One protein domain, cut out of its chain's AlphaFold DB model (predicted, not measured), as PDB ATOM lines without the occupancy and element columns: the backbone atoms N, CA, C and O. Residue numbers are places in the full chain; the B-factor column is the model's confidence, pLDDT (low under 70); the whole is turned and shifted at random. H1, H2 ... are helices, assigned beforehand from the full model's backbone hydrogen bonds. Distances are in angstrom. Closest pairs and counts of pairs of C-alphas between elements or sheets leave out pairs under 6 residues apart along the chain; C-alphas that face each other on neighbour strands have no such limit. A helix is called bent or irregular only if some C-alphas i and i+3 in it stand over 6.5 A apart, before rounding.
ATOM      1  N   GLN A 730       5.796  -5.466  20.997       59.59
ATOM      2  CA  GLN A 730       6.590  -5.930  19.863       59.59
ATOM      3  C   GLN A 730       7.918  -5.177  19.907       59.59
ATOM      4  O   GLN A 730       7.955  -3.960  19.731       59.59
ATOM      5  N   SER A 731       9.007  -5.873  20.246       62.97
ATOM      6  CA  SER A 731      10.278  -5.188  20.488       62.97
ATOM      7  C   SER A 731      10.693  -4.427  19.229       62.97
ATOM      8  O   SER A 731      10.682  -5.027  18.155       62.97
ATOM      9  N   LEU A 732      11.105  -3.160  19.356       67.00
ATOM     10  CA  LEU A 732      11.557  -2.321  18.230       67.00
ATOM     11  C   LEU A 732      12.520  -3.074  17.292       67.00
ATOM     12  O   LEU A 732      12.362  -3.055  16.078       67.00
ATOM     13  N   PHE A 733      13.440  -3.854  17.868       68.00
ATOM     14  CA  PHE A 733      14.366  -4.737  17.151       68.00
ATOM     15  C   PHE A 733      13.701  -5.804  16.267       68.00
ATOM     16  O   PHE A 733      14.224  -6.111  15.202       68.00
ATOM     17  N   GLY A 734      12.574  -6.370  16.701       69.50
ATOM     18  CA  GLY A 734      11.771  -7.324  15.933       69.50
ATOM     19  C   GLY A 734      10.919  -6.659  14.852       69.50
ATOM     20  O   GLY A 734      10.766  -7.232  13.780       69.50
ATOM     21  N   ILE A 735      10.436  -5.432  15.088       76.19
ATOM     22  CA  ILE A 735       9.745  -4.632  14.063       76.19
ATOM     23  C   ILE A 735      10.743  -4.229  12.966       76.19
ATOM     24  O   ILE A 735      10.462  -4.422  11.786       76.19
ATOM     25  N   TRP A 736      11.948  -3.770  13.328       77.75
ATOM     26  CA  TRP A 736      13.028  -3.498  12.370       77.75
ATOM     27  C   TRP A 736      13.448  -4.754  11.585       77.75
ATOM     28  O   TRP A 736      13.605  -4.679  10.368       77.75
ATOM     29  N   ASP A 737      13.579  -5.918  12.235       74.19
ATOM     30  CA  ASP A 737      13.859  -7.190  11.543       74.19
ATOM     31  C   ASP A 737      12.712  -7.563  10.580       74.19
ATOM     32  O   ASP A 737      12.969  -7.906   9.430       74.19
ATOM     33  N   ALA A 738      11.446  -7.406  10.985       76.31
ATOM     34  CA  ALA A 738      10.281  -7.650  10.128       76.31
ATOM     35  C   ALA A 738      10.177  -6.680   8.937       76.31
ATOM     36  O   ALA A 738       9.816  -7.109   7.843       76.31
ATOM     37  N   MET A 739      10.532  -5.401   9.100       79.69
ATOM     38  CA  MET A 739      10.534  -4.433   7.993       79.69
ATOM     39  C   MET A 739      11.619  -4.730   6.952       79.69
ATOM     40  O   MET A 739      11.372  -4.585   5.759       79.69
ATOM     41  N   PHE A 740      12.803  -5.181   7.375       78.69
ATOM     42  CA  PHE A 740      13.934  -5.417   6.470       78.69
ATOM     43  C   PHE A 740      14.148  -6.892   6.075       78.69
ATOM     44  O   PHE A 740      15.013  -7.183   5.249       78.69
ATOM     45  N   SER A 741      13.360  -7.830   6.614       74.56
ATOM     46  CA  SER A 741      13.434  -9.263   6.300       74.56
ATOM     47  C   SER A 741      12.050  -9.882   6.117       74.56
ATOM     48  O   SER A 741      11.319 -10.134   7.077       74.56
ATOM     49  N   ALA A 742      11.730 -10.260   4.874       70.62
ATOM     50  CA  ALA A 742      10.488 -10.964   4.541       70.62
ATOM     51  C   ALA A 742      10.283 -12.241   5.386       70.62
ATOM     52  O   ALA A 742       9.166 -12.553   5.781       70.62
ATOM     53  N   ARG A 743      11.364 -12.944   5.763       68.44
ATOM     54  CA  ARG A 743      11.285 -14.133   6.631       68.44
ATOM     55  C   ARG A 743      10.800 -13.805   8.050       68.44
ATOM     56  O   ARG A 743      10.145 -14.649   8.667       68.44
ATOM     57  N   ALA A 744      11.140 -12.623   8.565       67.25
ATOM     58  CA  ALA A 744      10.678 -12.136   9.860       67.25
ATOM     59  C   ALA A 744       9.230 -11.617   9.766       67.25
ATOM     60  O   ALA A 744       8.413 -11.993  10.606       67.25
ATOM     61  N   ALA A 745       8.869 -10.899   8.695       69.94
ATOM     62  CA  ALA A 745       7.478 -10.530   8.405       69.94
ATOM     63  C   ALA A 745       6.555 -11.763   8.283       69.94
ATOM     64  O   ALA A 745       5.484 -11.807   8.886       69.94
ATOM     65  N   ASP A 746       6.993 -12.818   7.591       73.19
ATOM     66  CA  ASP A 746       6.256 -14.083   7.496       73.19
ATOM     67  C   ASP A 746       6.154 -14.806   8.852       73.19
ATOM     68  O   ASP A 746       5.202 -15.547   9.103       73.19
ATOM     69  N   ALA A 747       7.150 -14.656   9.736       67.25
ATOM     70  CA  ALA A 747       7.098 -15.225  11.083       67.25
ATOM     71  C   ALA A 747       6.074 -14.482  11.945       67.25
ATOM     72  O   ALA A 747       5.225 -15.124  12.562       67.25
ATOM     73  N   LEU A 748       6.096 -13.150  11.902       70.12
ATOM     74  CA  LEU A 748       5.107 -12.275  12.523       70.12
ATOM     75  C   LEU A 748       3.681 -12.609  12.045       70.12
ATOM     76  O   LEU A 748       2.798 -12.822  12.872       70.12
ATOM     77  N   ALA A 749       3.478 -12.785  10.735       73.75
ATOM     78  CA  ALA A 749       2.194 -13.179  10.147       73.75
ATOM     79  C   ALA A 749       1.686 -14.545  10.645       73.75
ATOM     80  O   ALA A 749       0.498 -14.713  10.928       73.75
ATOM     81  N   ARG A 750       2.589 -15.526  10.800       70.50
ATOM     82  CA  ARG A 750       2.264 -16.837  11.390       70.50
ATOM     83  C   ARG A 750       1.899 -16.735  12.873       70.50
ATOM     84  O   ARG A 750       0.983 -17.432  13.300       70.50
ATOM     85  N   HIS A 751       2.568 -15.877  13.646       66.50
ATOM     86  CA  HIS A 751       2.237 -15.650  15.059       66.50
ATOM     87  C   HIS A 751       0.918 -14.880  15.247       66.50
ATOM     88  O   HIS A 751       0.173 -15.186  16.172       66.50
ATOM     89  N   ALA A 752       0.587 -13.954  14.342       62.00
ATOM     90  CA  ALA A 752      -0.680 -13.215  14.339       62.00
ATOM     91  C   ALA A 752      -1.901 -14.048  13.888       62.00
ATOM     92  O   ALA A 752      -3.037 -13.595  14.022       62.00
ATOM     93  N   GLY A 753      -1.689 -15.256  13.348       63.72
ATOM     94  CA  GLY A 753      -2.750 -16.110  12.797       63.72
ATOM     95  C   GLY A 753      -3.193 -15.742  11.374       63.72
ATOM     96  O   GLY A 753      -4.114 -16.358  10.844       63.72
ATOM     97  N   THR A 754      -2.524 -14.779  10.732       66.44
ATOM     98  CA  THR A 754      -2.874 -14.196   9.425       66.44
ATOM     99  C   THR A 754      -1.754 -14.405   8.391       66.44
ATOM    100  O   THR A 754      -1.179 -13.435   7.888       66.44
ATOM    101  N   PRO A 755      -1.413 -15.664   8.035       60.59
ATOM    102  CA  PRO A 755      -0.219 -15.998   7.247       60.59
ATOM    103  C   PRO A 755      -0.226 -15.463   5.806       60.59
ATOM    104  O   PRO A 755       0.817 -15.443   5.163       60.59
ATOM    105  N   THR A 756      -1.380 -15.036   5.289       60.22
ATOM    106  CA  THR A 756      -1.541 -14.446   3.951       60.22
ATOM    107  C   THR A 756      -1.269 -12.939   3.905       60.22
ATOM    108  O   THR A 756      -1.096 -12.396   2.816       60.22
ATOM    109  N   ALA A 757      -1.211 -12.254   5.054       72.31
ATOM    110  CA  ALA A 757      -1.150 -10.795   5.138       72.31
ATOM    111  C   ALA A 757       0.008 -10.302   6.037       72.31
ATOM    112  O   ALA A 757      -0.232  -9.735   7.111       72.31
ATOM    113  N   PRO A 758       1.281 -10.476   5.622       74.25
ATOM    114  CA  PRO A 758       2.431 -10.031   6.411       74.25
ATOM    115  C   PRO A 758       2.472  -8.513   6.613       74.25
ATOM    116  O   PRO A 758       2.863  -8.069   7.685       74.25
ATOM    117  N   LEU A 759       2.000  -7.715   5.645       81.06
ATOM    118  CA  LEU A 759       1.951  -6.254   5.788       81.06
ATOM    119  C   LEU A 759       0.901  -5.810   6.821       81.06
ATOM    120  O   LEU A 759       1.226  -5.003   7.678       81.06
ATOM    121  N   ALA A 760      -0.306  -6.386   6.825       80.69
ATOM    122  CA  ALA A 760      -1.305  -6.092   7.864       80.69
ATOM    123  C   ALA A 760      -0.844  -6.557   9.260       80.69
ATOM    124  O   ALA A 760      -1.088  -5.890  10.263       80.69
ATOM    125  N   SER A 761      -0.117  -7.678   9.320       80.75
ATOM    126  CA  SER A 761       0.495  -8.181  10.559       80.75
ATOM    127  C   SER A 761       1.610  -7.254  11.074       80.75
ATOM    128  O   SER A 761       1.808  -7.152  12.281       80.75
ATOM    129  N   LEU A 762       2.314  -6.569  10.165       83.12
ATOM    130  CA  LEU A 762       3.347  -5.574  10.455       83.12
ATOM    131  C   LEU A 762       2.759  -4.218  10.870       83.12
ATOM    132  O   LEU A 762       3.197  -3.683  11.882       83.12
ATOM    133  N   VAL A 763       1.746  -3.705  10.161       86.06
ATOM    134  CA  VAL A 763       0.983  -2.500  10.553       86.06
ATOM    135  C   VAL A 763       0.497  -2.653  11.995       86.06
ATOM    136  O   VAL A 763       0.865  -1.859  12.854       86.06
ATOM    137  N   ARG A 764      -0.170  -3.772  12.304       81.25
ATOM    138  CA  ARG A 764      -0.636  -4.086  13.661       81.25
ATOM    139  C   ARG A 764       0.486  -4.194  14.700       81.25
ATOM    140  O   ARG A 764       0.274  -3.889  15.873       81.25
ATOM    141  N   ALA A 765       1.682  -4.632  14.308       77.12
ATOM    142  CA  ALA A 765       2.841  -4.674  15.203       77.12
ATOM    143  C   ALA A 765       3.431  -3.280  15.484       77.12
ATOM    144  O   ALA A 765       3.992  -3.068  16.556       77.12
ATOM    145  N   ILE A 766       3.289  -2.338  14.546       81.75
ATOM    146  CA  ILE A 766       3.682  -0.933  14.706       81.75
ATOM    147  C   ILE A 766       2.632  -0.196  15.561       81.75
ATOM    148  O   ILE A 766       2.999   0.444  16.542       81.75
ATOM    149  N   GLU A 767       1.335  -0.381  15.282       81.81
ATOM    150  CA  GLU A 767       0.208   0.119  16.100       81.81
ATOM    151  C   GLU A 767       0.307  -0.323  17.572       81.81
ATOM    152  O   GLU A 767       0.178   0.488  18.483       81.81
ATOM    153  N   THR A 768       0.578  -1.611  17.829       75.88
ATOM    154  CA  THR A 768       0.725  -2.149  19.202       75.88
ATOM    155  C   THR A 768       2.025  -1.745  19.898       75.88
ATOM    156  O   THR A 768       2.175  -1.992  21.093       75.88
ATOM    157  N   ASN A 769       2.967  -1.128  19.181       76.25
ATOM    158  CA  ASN A 769       4.179  -0.559  19.762       76.25
ATOM    159  C   ASN A 769       3.994   0.925  20.122       76.25
ATOM    160  O   ASN A 769       4.447   1.339  21.184       76.25
ATOM    161  N   GLY A 770       3.327   1.705  19.265       72.62
ATOM    162  CA  GLY A 770       3.005   3.122  19.487       72.62
ATOM    163  C   GLY A 770       4.186   4.102  19.405       72.62
ATOM    164  O   GLY A 770       3.971   5.289  19.183       72.62
ATOM    165  N   GLU A 771       5.439   3.649  19.520       74.75
ATOM    166  CA  GLU A 771       6.633   4.509  19.478       74.75
ATOM    167  C   GLU A 771       7.077   4.805  18.027       74.75
ATOM    168  O   GLU A 771       8.223   4.535  17.643       74.75
ATOM    169  N   TYR A 772       6.165   5.338  17.201       82.38
ATOM    170  CA  TYR A 772       6.346   5.530  15.753       82.38
ATOM    171  C   TYR A 772       7.659   6.248  15.395       82.38
ATOM    172  O   TYR A 772       8.400   5.776  14.529       82.38
ATOM    173  N   ASP A 773       8.014   7.311  16.119       77.75
ATOM    174  CA  ASP A 773       9.247   8.083  15.899       77.75
ATOM    175  C   ASP A 773      10.499   7.216  16.053       77.75
ATOM    176  O   ASP A 773      11.450   7.319  15.276       77.75
ATOM    177  N   ARG A 774      10.511   6.305  17.037       76.56
ATOM    178  CA  ARG A 774      11.640   5.394  17.267       76.56
ATOM    179  C   ARG A 774      11.709   4.338  16.173       76.56
ATOM    180  O   ARG A 774      12.809   4.027  15.710       76.56
ATOM    181  N   VAL A 775      10.560   3.827  15.719       81.75
ATOM    182  CA  VAL A 775      10.487   2.924  14.558       81.75
ATOM    183  C   VAL A 775      11.123   3.609  13.339       81.75
ATOM    184  O   VAL A 775      12.045   3.038  12.750       81.75
ATOM    185  N   ALA A 776      10.727   4.853  13.043       84.50
ATOM    186  CA  ALA A 776      11.243   5.677  11.947       84.50
ATOM    187  C   ALA A 776      12.745   5.999  12.073       84.50
ATOM    188  O   ALA A 776      13.500   5.802  11.120       84.50
ATOM    189  N   THR A 777      13.202   6.398  13.264       80.94
ATOM    190  CA  THR A 777      14.622   6.658  13.579       80.94
ATOM    191  C   THR A 777      15.486   5.434  13.244       80.94
ATOM    192  O   THR A 777      16.535   5.534  12.608       80.94
ATOM    193  N   GLY A 778      15.027   4.231  13.612       75.19
ATOM    194  CA  GLY A 778      15.729   2.998  13.251       75.19
ATOM    195  C   GLY A 778      15.653   2.665  11.765       75.19
ATOM    196  O   GLY A 778      16.659   2.250  11.192       75.19
ATOM    197  N   CYS A 779      14.520   2.911  11.106       82.94
ATOM    198  CA  CYS A 779      14.448   2.815   9.651       82.94
ATOM    199  C   CYS A 779      15.509   3.694   8.972       82.94
ATOM    200  O   CYS A 779      16.207   3.195   8.089       82.94
ATOM    201  N   HIS A 780      15.696   4.936   9.434       84.50
ATOM    202  CA  HIS A 780      16.708   5.860   8.918       84.50
ATOM    203  C   HIS A 780      18.154   5.367   9.141       84.50
ATOM    204  O   HIS A 780      18.977   5.458   8.230       84.50
ATOM    205  N   GLU A 781      18.481   4.767  10.293       80.38
ATOM    206  CA  GLU A 781      19.837   4.233  10.510       80.38
ATOM    207  C   GLU A 781      20.115   2.923   9.730       80.38
ATOM    208  O   GLU A 781      21.257   2.678   9.315       80.38
ATOM    209  N   TYR A 782      19.112   2.057   9.520       75.06
ATOM    210  CA  TYR A 782      19.333   0.728   8.927       75.06
ATOM    211  C   TYR A 782      19.115   0.626   7.413       75.06
ATOM    212  O   TYR A 782      19.743  -0.248   6.814       75.06
ATOM    213  N   TYR A 783      18.283   1.461   6.771       81.25
ATOM    214  CA  TYR A 783      17.922   1.243   5.354       81.25
ATOM    215  C   TYR A 783      19.143   1.236   4.417       81.25
ATOM    216  O   TYR A 783      19.257   0.358   3.568       81.25
ATOM    217  N   LEU A 784      20.120   2.119   4.655       79.12
ATOM    218  CA  LEU A 784      21.403   2.174   3.931       79.12
ATOM    219  C   LEU A 784      22.354   0.994   4.223       79.12
ATOM    220  O   LEU A 784      23.390   0.858   3.574       79.12
ATOM    221  N   ARG A 785      22.058   0.170   5.236       73.56
ATOM    222  CA  ARG A 785      22.867  -0.996   5.631       73.56
ATOM    223  C   ARG A 785      22.338  -2.306   5.047       73.56
ATOM    224  O   ARG A 785      23.115  -3.255   4.903       73.56
ATOM    225  N   VAL A 786      21.046  -2.362   4.721       72.12
ATOM    226  CA  VAL A 786      20.448  -3.446   3.931       72.12
ATOM    227  C   VAL A 786      21.059  -3.410   2.532       72.12
ATOM    228  O   VAL A 786      21.274  -2.339   1.978       72.12
ATOM    229  N   ARG A 787      21.368  -4.574   1.954       66.94
ATOM    230  CA  ARG A 787      21.957  -4.659   0.610       66.94
ATOM    231  C   ARG A 787      20.883  -4.963  -0.431       66.94
ATOM    232  O   ARG A 787      20.369  -6.076  -0.471       66.94
ATOM    233  N   THR A 788      20.605  -4.003  -1.303       67.19
ATOM    234  CA  THR A 788      19.850  -4.196  -2.552       67.19
ATOM    235  C   THR A 788      20.766  -4.043  -3.773       67.19
ATOM    236  O   THR A 788      21.880  -3.525  -3.670       67.19
ATOM    237  N   HIS A 789      20.294  -4.493  -4.940       67.00
ATOM    238  CA  HIS A 789      20.976  -4.313  -6.231       67.00
ATOM    239  C   HIS A 789      20.541  -3.046  -6.992       67.00
ATOM    240  O   HIS A 789      21.148  -2.706  -8.004       67.00
ATOM    241  N   GLU A 790      19.509  -2.351  -6.512       76.25
ATOM    242  CA  GLU A 790      18.858  -1.223  -7.184       76.25
ATOM    243  C   GLU A 790      18.964   0.021  -6.298       76.25
ATOM    244  O   GLU A 790      18.541  -0.010  -5.137       76.25
ATOM    245  N   LEU A 791      19.528   1.109  -6.839       79.38
ATOM    246  CA  LEU A 791      19.706   2.368  -6.108       79.38
ATOM    247  C   LEU A 791      18.358   3.028  -5.785       79.38
ATOM    248  O   LEU A 791      18.170   3.561  -4.692       79.38
ATOM    249  N   ASP A 792      17.408   2.916  -6.712       82.25
ATOM    250  CA  ASP A 792      16.090   3.551  -6.653       82.25
ATOM    251  C   ASP A 792      15.292   3.118  -5.415       82.25
ATOM    252  O   ASP A 792      14.578   3.922  -4.828       82.25
ATOM    253  N   ARG A 793      15.503   1.889  -4.917       80.38
ATOM    254  CA  ARG A 793      14.888   1.408  -3.667       80.38
ATOM    255  C   ARG A 793      15.321   2.208  -2.441       80.38
ATOM    256  O   ARG A 793      14.507   2.403  -1.546       80.38
ATOM    257  N   TYR A 794      16.571   2.683  -2.384       83.69
ATOM    258  CA  TYR A 794      17.006   3.570  -1.298       83.69
ATOM    259  C   TYR A 794      16.418   4.977  -1.465       83.69
ATOM    260  O   TYR A 794      16.113   5.617  -0.463       83.69
ATOM    261  N   ALA A 795      16.210   5.438  -2.706       85.50
ATOM    262  CA  ALA A 795      15.536   6.705  -2.976       85.50
ATOM    263  C   ALA A 795      14.062   6.649  -2.535       85.50
ATOM    264  O   ALA A 795      13.652   7.472  -1.721       85.50
ATOM    265  N   SER A 796      13.298   5.633  -2.955       85.19
ATOM    266  CA  SER A 796      11.913   5.414  -2.509       85.19
ATOM    267  C   SER A 796      11.810   5.209  -0.995       85.19
ATOM    268  O   SER A 796      10.942   5.796  -0.361       85.19
ATOM    269  N   ALA A 797      12.737   4.462  -0.386       85.62
ATOM    270  CA  ALA A 797      12.817   4.320   1.068       85.62
ATOM    271  C   ALA A 797      13.072   5.657   1.788       85.62
ATOM    272  O   ALA A 797      12.500   5.900   2.849       85.62
ATOM    273  N   SER A 798      13.898   6.541   1.215       86.19
ATOM    274  CA  SER A 798      14.107   7.888   1.758       86.19
ATOM    275  C   SER A 798      12.895   8.804   1.549       86.19
ATOM    276  O   SER A 798      12.570   9.566   2.453       86.19
ATOM    277  N   ALA A 799      12.175   8.675   0.428       87.94
ATOM    278  CA  ALA A 799      10.929   9.399   0.179       87.94
ATOM    279  C   ALA A 799       9.849   9.014   1.200       87.94
ATOM    280  O   ALA A 799       9.305   9.896   1.849       87.94
ATOM    281  N   THR A 800       9.646   7.718   1.461       86.94
ATOM    282  CA  THR A 800       8.711   7.227   2.492       86.94
ATOM    283  C   THR A 800       9.050   7.727   3.905       86.94
ATOM    284  O   THR A 800       8.153   7.964   4.712       86.94
ATOM    285  N   LEU A 801      10.333   7.942   4.224       87.25
ATOM    286  CA  LEU A 801      10.734   8.556   5.499       87.25
ATOM    287  C   LEU A 801      10.490  10.075   5.541       87.25
ATOM    288  O   LEU A 801      10.156  10.592   6.603       87.25
ATOM    289  N   VAL A 802      10.614  10.780   4.413       87.50
ATOM    290  CA  VAL A 802      10.247  12.206   4.305       87.50
ATOM    291  C   VAL A 802       8.726  12.383   4.346       87.50
ATOM    292  O   VAL A 802       8.242  13.272   5.033       87.50
ATOM    293  N   GLU A 803       7.957  11.513   3.688       85.56
ATOM    294  CA  GLU A 803       6.490  11.467   3.772       85.56
ATOM    295  C   GLU A 803       6.042  11.324   5.235       85.56
ATOM    296  O   GLU A 803       5.263  12.141   5.724       85.56
ATOM    297  N   PHE A 804       6.616  10.365   5.970       86.25
ATOM    298  CA  PHE A 804       6.376  10.192   7.406       86.25
ATOM    299  C   PHE A 804       6.708  11.455   8.226       86.25
ATOM    300  O   PHE A 804       5.875  11.911   9.008       86.25
ATOM    301  N   ASP A 805       7.886  12.054   8.018       85.00
ATOM    302  CA  ASP A 805       8.303  13.279   8.715       85.00
ATOM    303  C   ASP A 805       7.384  14.476   8.406       85.00
ATOM    304  O   ASP A 805       7.014  15.224   9.310       85.00
ATOM    305  N   THR A 806       6.933  14.628   7.154       83.25
ATOM    306  CA  THR A 806       5.973  15.683   6.782       83.25
ATOM    307  C   THR A 806       4.594  15.477   7.406       83.25
ATOM    308  O   THR A 806       3.978  16.460   7.815       83.25
ATOM    309  N   ILE A 807       4.122  14.232   7.550       80.38
ATOM    310  CA  ILE A 807       2.852  13.919   8.227       80.38
ATOM    311  C   ILE A 807       2.938  14.265   9.720       80.38
ATOM    312  O   ILE A 807       2.028  14.912  10.241       80.38
ATOM    313  N   LEU A 808       4.043  13.923  10.395       76.19
ATOM    314  CA  LEU A 808       4.267  14.314  11.792       76.19
ATOM    315  C   LEU A 808       4.393  15.834  11.954       76.19
ATOM    316  O   LEU A 808       3.684  16.424  12.768       76.19
ATOM    317  N   HIS A 809       5.247  16.494  11.166       71.88
ATOM    318  CA  HIS A 809       5.429  17.947  11.235       71.88
ATOM    319  C   HIS A 809       4.139  18.719  10.927       71.88
ATOM    320  O   HIS A 809       3.890  19.751  11.550       71.88
ATOM    321  N   HIS A 810       3.308  18.239   9.996       67.38
ATOM    322  CA  HIS A 810       2.008  18.844   9.715       67.38
ATOM    323  C   HIS A 810       1.013  18.595  10.861       67.38
ATOM    324  O   HIS A 810       0.385  19.542  11.329       67.38
ATOM    325  N   GLY A 811       0.934  17.365  11.384       65.19
ATOM    326  CA  GLY A 811       0.081  17.023  12.527       65.19
ATOM    327  C   GLY A 811       0.405  17.820  13.798       65.19
ATOM    328  O   GLY A 811      -0.512  18.269  14.481       65.19
ATOM    329  N   MET A 812       1.692  18.059  14.080       62.62
ATOM    330  CA  MET A 812       2.134  18.891  15.208       62.62
ATOM    331  C   MET A 812       1.832  20.381  14.985       62.62
ATOM    332  O   MET A 812       1.218  21.019  15.837       62.62
ATOM    333  N   ARG A 813       2.208  20.941  13.824       60.12
ATOM    334  CA  ARG A 813       2.060  22.385  13.541       60.12
ATOM    335  C   ARG A 813       0.623  22.881  13.490       60.12
ATOM    336  O   ARG A 813       0.395  24.062  13.719       60.12
ATOM    337  N   MET A 814      -0.337  22.020  13.163       59.44
ATOM    338  CA  MET A 814      -1.738  22.431  13.050       59.44
ATOM    339  C   MET A 814      -2.412  22.677  14.412       59.44
ATOM    340  O   MET A 814      -3.508  23.229  14.414       59.44
ATOM    341  N   GLN A 815      -1.794  22.265  15.536       54.72
ATOM    342  CA  GLN A 815      -2.228  22.398  16.949       54.72
ATOM    343  C   GLN A 815      -3.656  21.919  17.313       54.72
ATOM    344  O   GLN A 815      -3.968  21.732  18.488       54.72
ATOM    345  N   ALA A 816      -4.526  21.645  16.341       54.16
ATOM    346  CA  ALA A 816      -5.875  21.143  16.544       54.16
ATOM    347  C   ALA A 816      -5.837  19.670  17.001       54.16
ATOM    348  O   ALA A 816      -5.422  18.802  16.221       54.16
ATOM    349  N   PRO A 817      -6.324  19.333  18.215       54.97
ATOM    350  CA  PRO A 817      -6.200  17.979  18.767       54.97
ATOM    351  C   PRO A 817      -6.926  16.909  17.933       54.97
ATOM    352  O   PRO A 817      -6.519  15.750  17.929       54.97
ATOM    353  N   LEU A 818      -7.953  17.300  17.169       52.12
ATOM    354  CA  LEU A 818      -8.663  16.429  16.225       52.12
ATOM    355  C   LEU A 818      -7.808  16.035  15.003       52.12
ATOM    356  O   LEU A 818      -7.908  14.908  14.525       52.12
ATOM    357  N   VAL A 819      -6.959  16.941  14.503       55.22
ATOM    358  CA  VAL A 819      -6.133  16.706  13.302       55.22
ATOM    359  C   VAL A 819      -4.875  15.910  13.650       55.22
ATOM    360  O   VAL A 819      -4.498  15.006  12.908       55.22
ATOM    361  N   SER A 820      -4.264  16.191  14.807       59.81
ATOM    362  CA  SER A 820      -3.099  15.445  15.302       59.81
ATOM    363  C   SER A 820      -3.413  13.952  15.495       59.81
ATOM    364  O   SER A 820      -2.638  13.100  15.060       59.81
ATOM    365  N   GLY A 821      -4.597  13.621  16.033       62.56
ATOM    366  CA  GLY A 821      -5.066  12.234  16.138       62.56
ATOM    367  C   GLY A 821      -5.197  11.542  14.776       62.56
ATOM    368  O   GLY A 821      -4.595  10.491  14.563       62.56
ATOM    369  N   ALA A 822      -5.905  12.158  13.824       66.44
ATOM    370  CA  ALA A 822      -6.095  11.593  12.485       66.44
ATOM    371  C   ALA A 822      -4.769  11.394  11.719       66.44
ATOM    372  O   ALA A 822      -4.597  10.392  11.026       66.44
ATOM    373  N   ALA A 823      -3.796  12.300  11.869       66.69
ATOM    374  CA  ALA A 823      -2.471  12.147  11.261       66.69
ATOM    375  C   ALA A 823      -1.708  10.918  11.804       66.69
ATOM    376  O   ALA A 823      -1.019  10.227  11.048       66.69
ATOM    377  N   GLN A 824      -1.865  10.603  13.096       69.50
ATOM    378  CA  GLN A 824      -1.242   9.433  13.726       69.50
ATOM    379  C   GLN A 824      -1.856   8.095  13.277       69.50
ATOM    380  O   GLN A 824      -1.166   7.077  13.334       69.50
ATOM    381  N   GLU A 825      -3.094   8.070  12.771       77.44
ATOM    382  CA  GLU A 825      -3.699   6.851  12.204       77.44
ATOM    383  C   GLU A 825      -3.016   6.412  10.895       77.44
ATOM    384  O   GLU A 825      -2.894   5.217  10.627       77.44
ATOM    385  N   TYR A 826      -2.486   7.352  10.101       81.06
ATOM    386  CA  TYR A 826      -1.762   7.044   8.857       81.06
ATOM    387  C   TYR A 826      -0.286   6.667   9.076       81.06
ATOM    388  O   TYR A 826       0.293   5.934   8.267       81.06
ATOM    389  N   ALA A 827       0.321   7.107  10.182       82.31
ATOM    390  CA  ALA A 827       1.720   6.854  10.536       82.31
ATOM    391  C   ALA A 827       2.177   5.372  10.420       82.31
ATOM    392  O   ALA A 827       3.201   5.124   9.764       82.31
ATOM    393  N   PRO A 828       1.462   4.358  10.963       84.62
ATOM    394  CA  PRO A 828       1.886   2.959  10.850       84.62
ATOM    395  C   PRO A 828       1.833   2.409   9.415       84.62
ATOM    396  O   PRO A 828       2.614   1.514   9.084       84.62
ATOM    397  N   TYR A 829       0.976   2.945   8.538       86.75
ATOM    398  CA  TYR A 829       0.889   2.519   7.136       86.75
ATOM    399  C   TYR A 829       2.094   2.992   6.320       86.75
ATOM    400  O   TYR A 829       2.667   2.202   5.565       86.75
ATOM    401  N   VAL A 830       2.526   4.242   6.518       86.25
ATOM    402  CA  VAL A 830       3.721   4.800   5.861       86.25
ATOM    403  C   VAL A 830       4.975   4.041   6.306       86.25
ATOM    404  O   VAL A 830       5.769   3.605   5.472       86.25
ATOM    405  N   LEU A 831       5.110   3.751   7.606       85.25
ATOM    406  CA  LEU A 831       6.210   2.923   8.116       85.25
ATOM    407  C   LEU A 831       6.165   1.480   7.585       85.25
ATOM    408  O   LEU A 831       7.202   0.933   7.208       85.25
ATOM    409  N   ALA A 832       4.984   0.864   7.479       86.00
ATOM    410  CA  ALA A 832       4.846  -0.473   6.899       86.00
ATOM    411  C   ALA A 832       5.152  -0.514   5.388       86.00
ATOM    412  O   ALA A 832       5.596  -1.554   4.886       86.00
ATOM    413  N   ALA A 833       4.985   0.599   4.663       84.88
ATOM    414  CA  ALA A 833       5.363   0.709   3.252       84.88
ATOM    415  C   ALA A 833       6.868   0.454   3.035       84.88
ATOM    416  O   ALA A 833       7.249  -0.127   2.015       84.88
ATOM    417  N   MET A 834       7.713   0.755   4.032       82.56
ATOM    418  CA  MET A 834       9.157   0.484   4.012       82.56
ATOM    419  C   MET A 834       9.489  -0.987   3.710       82.56
ATOM    420  O   MET A 834      10.430  -1.276   2.970       82.56
ATOM    421  N   HIS A 835       8.680  -1.933   4.207       82.56
ATOM    422  CA  HIS A 835       8.855  -3.360   3.913       82.56
ATOM    423  C   HIS A 835       8.692  -3.678   2.418       82.56
ATOM    424  O   HIS A 835       9.355  -4.581   1.906       82.56
ATOM    425  N   THR A 836       7.859  -2.933   1.683       81.56
ATOM    426  CA  THR A 836       7.619  -3.191   0.252       81.56
ATOM    427  C   THR A 836       8.874  -2.957  -0.596       81.56
ATOM    428  O   THR A 836       9.192  -3.797  -1.443       81.56
ATOM    429  N   HIS A 837       9.653  -1.910  -0.290       80.62
ATOM    430  CA  HIS A 837      10.904  -1.570  -0.984       80.62
ATOM    431  C   HIS A 837      11.950  -2.691  -0.866       80.62
ATOM    432  O   HIS A 837      12.594  -3.063  -1.854       80.62
ATOM    433  N   PHE A 838      12.087  -3.283   0.326       75.94
ATOM    434  CA  PHE A 838      13.135  -4.266   0.644       75.94
ATOM    435  C   PHE A 838      12.712  -5.740   0.499       75.94
ATOM    436  O   PHE A 838      13.583  -6.609   0.432       75.94
ATOM    437  N   ARG A 839      11.412  -6.046   0.347       67.38
ATOM    438  CA  ARG A 839      10.868  -7.417   0.194       67.38
ATOM    439  C   ARG A 839      11.538  -8.250  -0.911       67.38
ATOM    440  O   ARG A 839      11.592  -9.472  -0.806       67.38
ATOM    441  N   GLY A 840      12.041  -7.599  -1.964       54.62
ATOM    442  CA  GLY A 840      12.735  -8.227  -3.099       54.62
ATOM    443  C   GLY A 840      14.250  -8.431  -2.929       54.62
ATOM    444  O   GLY A 840      14.908  -8.837  -3.883       54.62
ATOM    445  N   GLY A 841      14.825  -8.131  -1.758       54.69
ATOM    446  CA  GLY A 841      16.265  -8.225  -1.495       54.69
ATOM    447  C   GLY A 841      16.812  -9.657  -1.550       54.69
ATOM    448  O   GLY A 841      16.840 -10.373  -0.546       54.69
ATOM    449  N   MET A 842      17.286 -10.078  -2.724       43.06
ATOM    450  CA  MET A 842      17.956 -11.366  -2.911       43.06
ATOM    451  C   MET A 842      19.201 -11.463  -2.004       43.06
ATOM    452  O   MET A 842      20.093 -10.627  -2.092       43.06
ATOM    453  N   LEU A 843      19.257 -12.519  -1.171       43.22
ATOM    454  CA  LEU A 843      20.266 -12.811  -0.124       43.22
ATOM    455  C   LEU A 843      20.061 -12.199   1.287       43.22
ATOM    456  O   LEU A 843      21.033 -11.941   1.990       43.22
ATOM    457  N   ALA A 844      18.820 -12.152   1.789       40.38
ATOM    458  CA  ALA A 844      18.531 -12.109   3.240       40.38
ATOM    459  C   ALA A 844      18.216 -13.499   3.869       40.38
ATOM    460  O   ALA A 844      17.751 -13.596   5.003       40.38
ATOM    461  N   ALA A 845      18.438 -14.600   3.132       37.59
ATOM    462  CA  ALA A 845      17.915 -15.938   3.455       37.59
ATOM    463  C   ALA A 845      18.974 -17.008   3.817       37.59
ATOM    464  O   ALA A 845      18.763 -18.198   3.589       37.59
TER     465      ALA A 845
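Overview. This is residues 730 to 845 of the 1077 residues of the protein "AAA domain-containing protein" of Allomyces macrogynus (strain ATCC 38327) (UniProt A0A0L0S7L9). A long hairpin of two helices, H5 and the bent H6, has residues 813 to 818 sticking out at its closed end, while the shorter helices gather round its other half. There H6b, the second arm of H6, makes the core, with H1, H3, H4 and H5 round it and H2 outside on H1 and H3. The printed part has 116 residues with six named helices, H1 to H6 in order, and no named strand: all helix. It is compact, with a radius of gyration of the C-alphas of 14.3 A and spans of 46 by 35 by 21 A.

Along the chain. H1, residues 732 to 740, begins at C-alpha 732 (11.557, -2.321, 18.230) and measures 12.4 A from first to last C-alpha. H2, residues 742 to 751, and H3, residues 758 to 767, measure 14.2 A each. H4, residues 772 to 785, 20.4 A, is irregular: C-alphas 781 and 784 are 7.1 A apart. H5, residues 792 to 813, measures 31.0 A. H6, residues 817 to 838, was assigned as one helix by its hydrogen bonds but is bent, with C-alphas 825 and 828 6.9 A apart. Its arms are H6a, residues 817 to 825, 13.2 A, and H6b, residues 828 to 838, 16.8 A, ending at C-alpha 838 (13.135, -4.266, 0.644).

Arrangement. H1 touches H6b at a steep tilt of 48 degrees, closest at the C-alphas of Met 739 and His 835, 4.5 A. H2 touches H3, about perpendicular at 74 degrees, closest at the C-alphas of Ala 749 and Pro 758, 4.9 A. H4, H5 and H6b form an up-and-down bundle, each running against the one before; H4 and H6b only just touch, with 3 pairs of C-alphas within 8 A. Every O i to N i+4 pair is within hydrogen-bond range in H1, H2, H3, H5 and H6a; 8 of 10 are in H4 and 2 of 7 in H6b, where 7 of 8 O i to N i+3 pairs are.

Size, cuts and confidence. The farthest C-alphas, of Ala 816 and Leu 843, are 46.0 A apart. The printed part has no cut and no long link. Confidence is under 70 in 40 residues, among them 810 to 824 and 839 to 845.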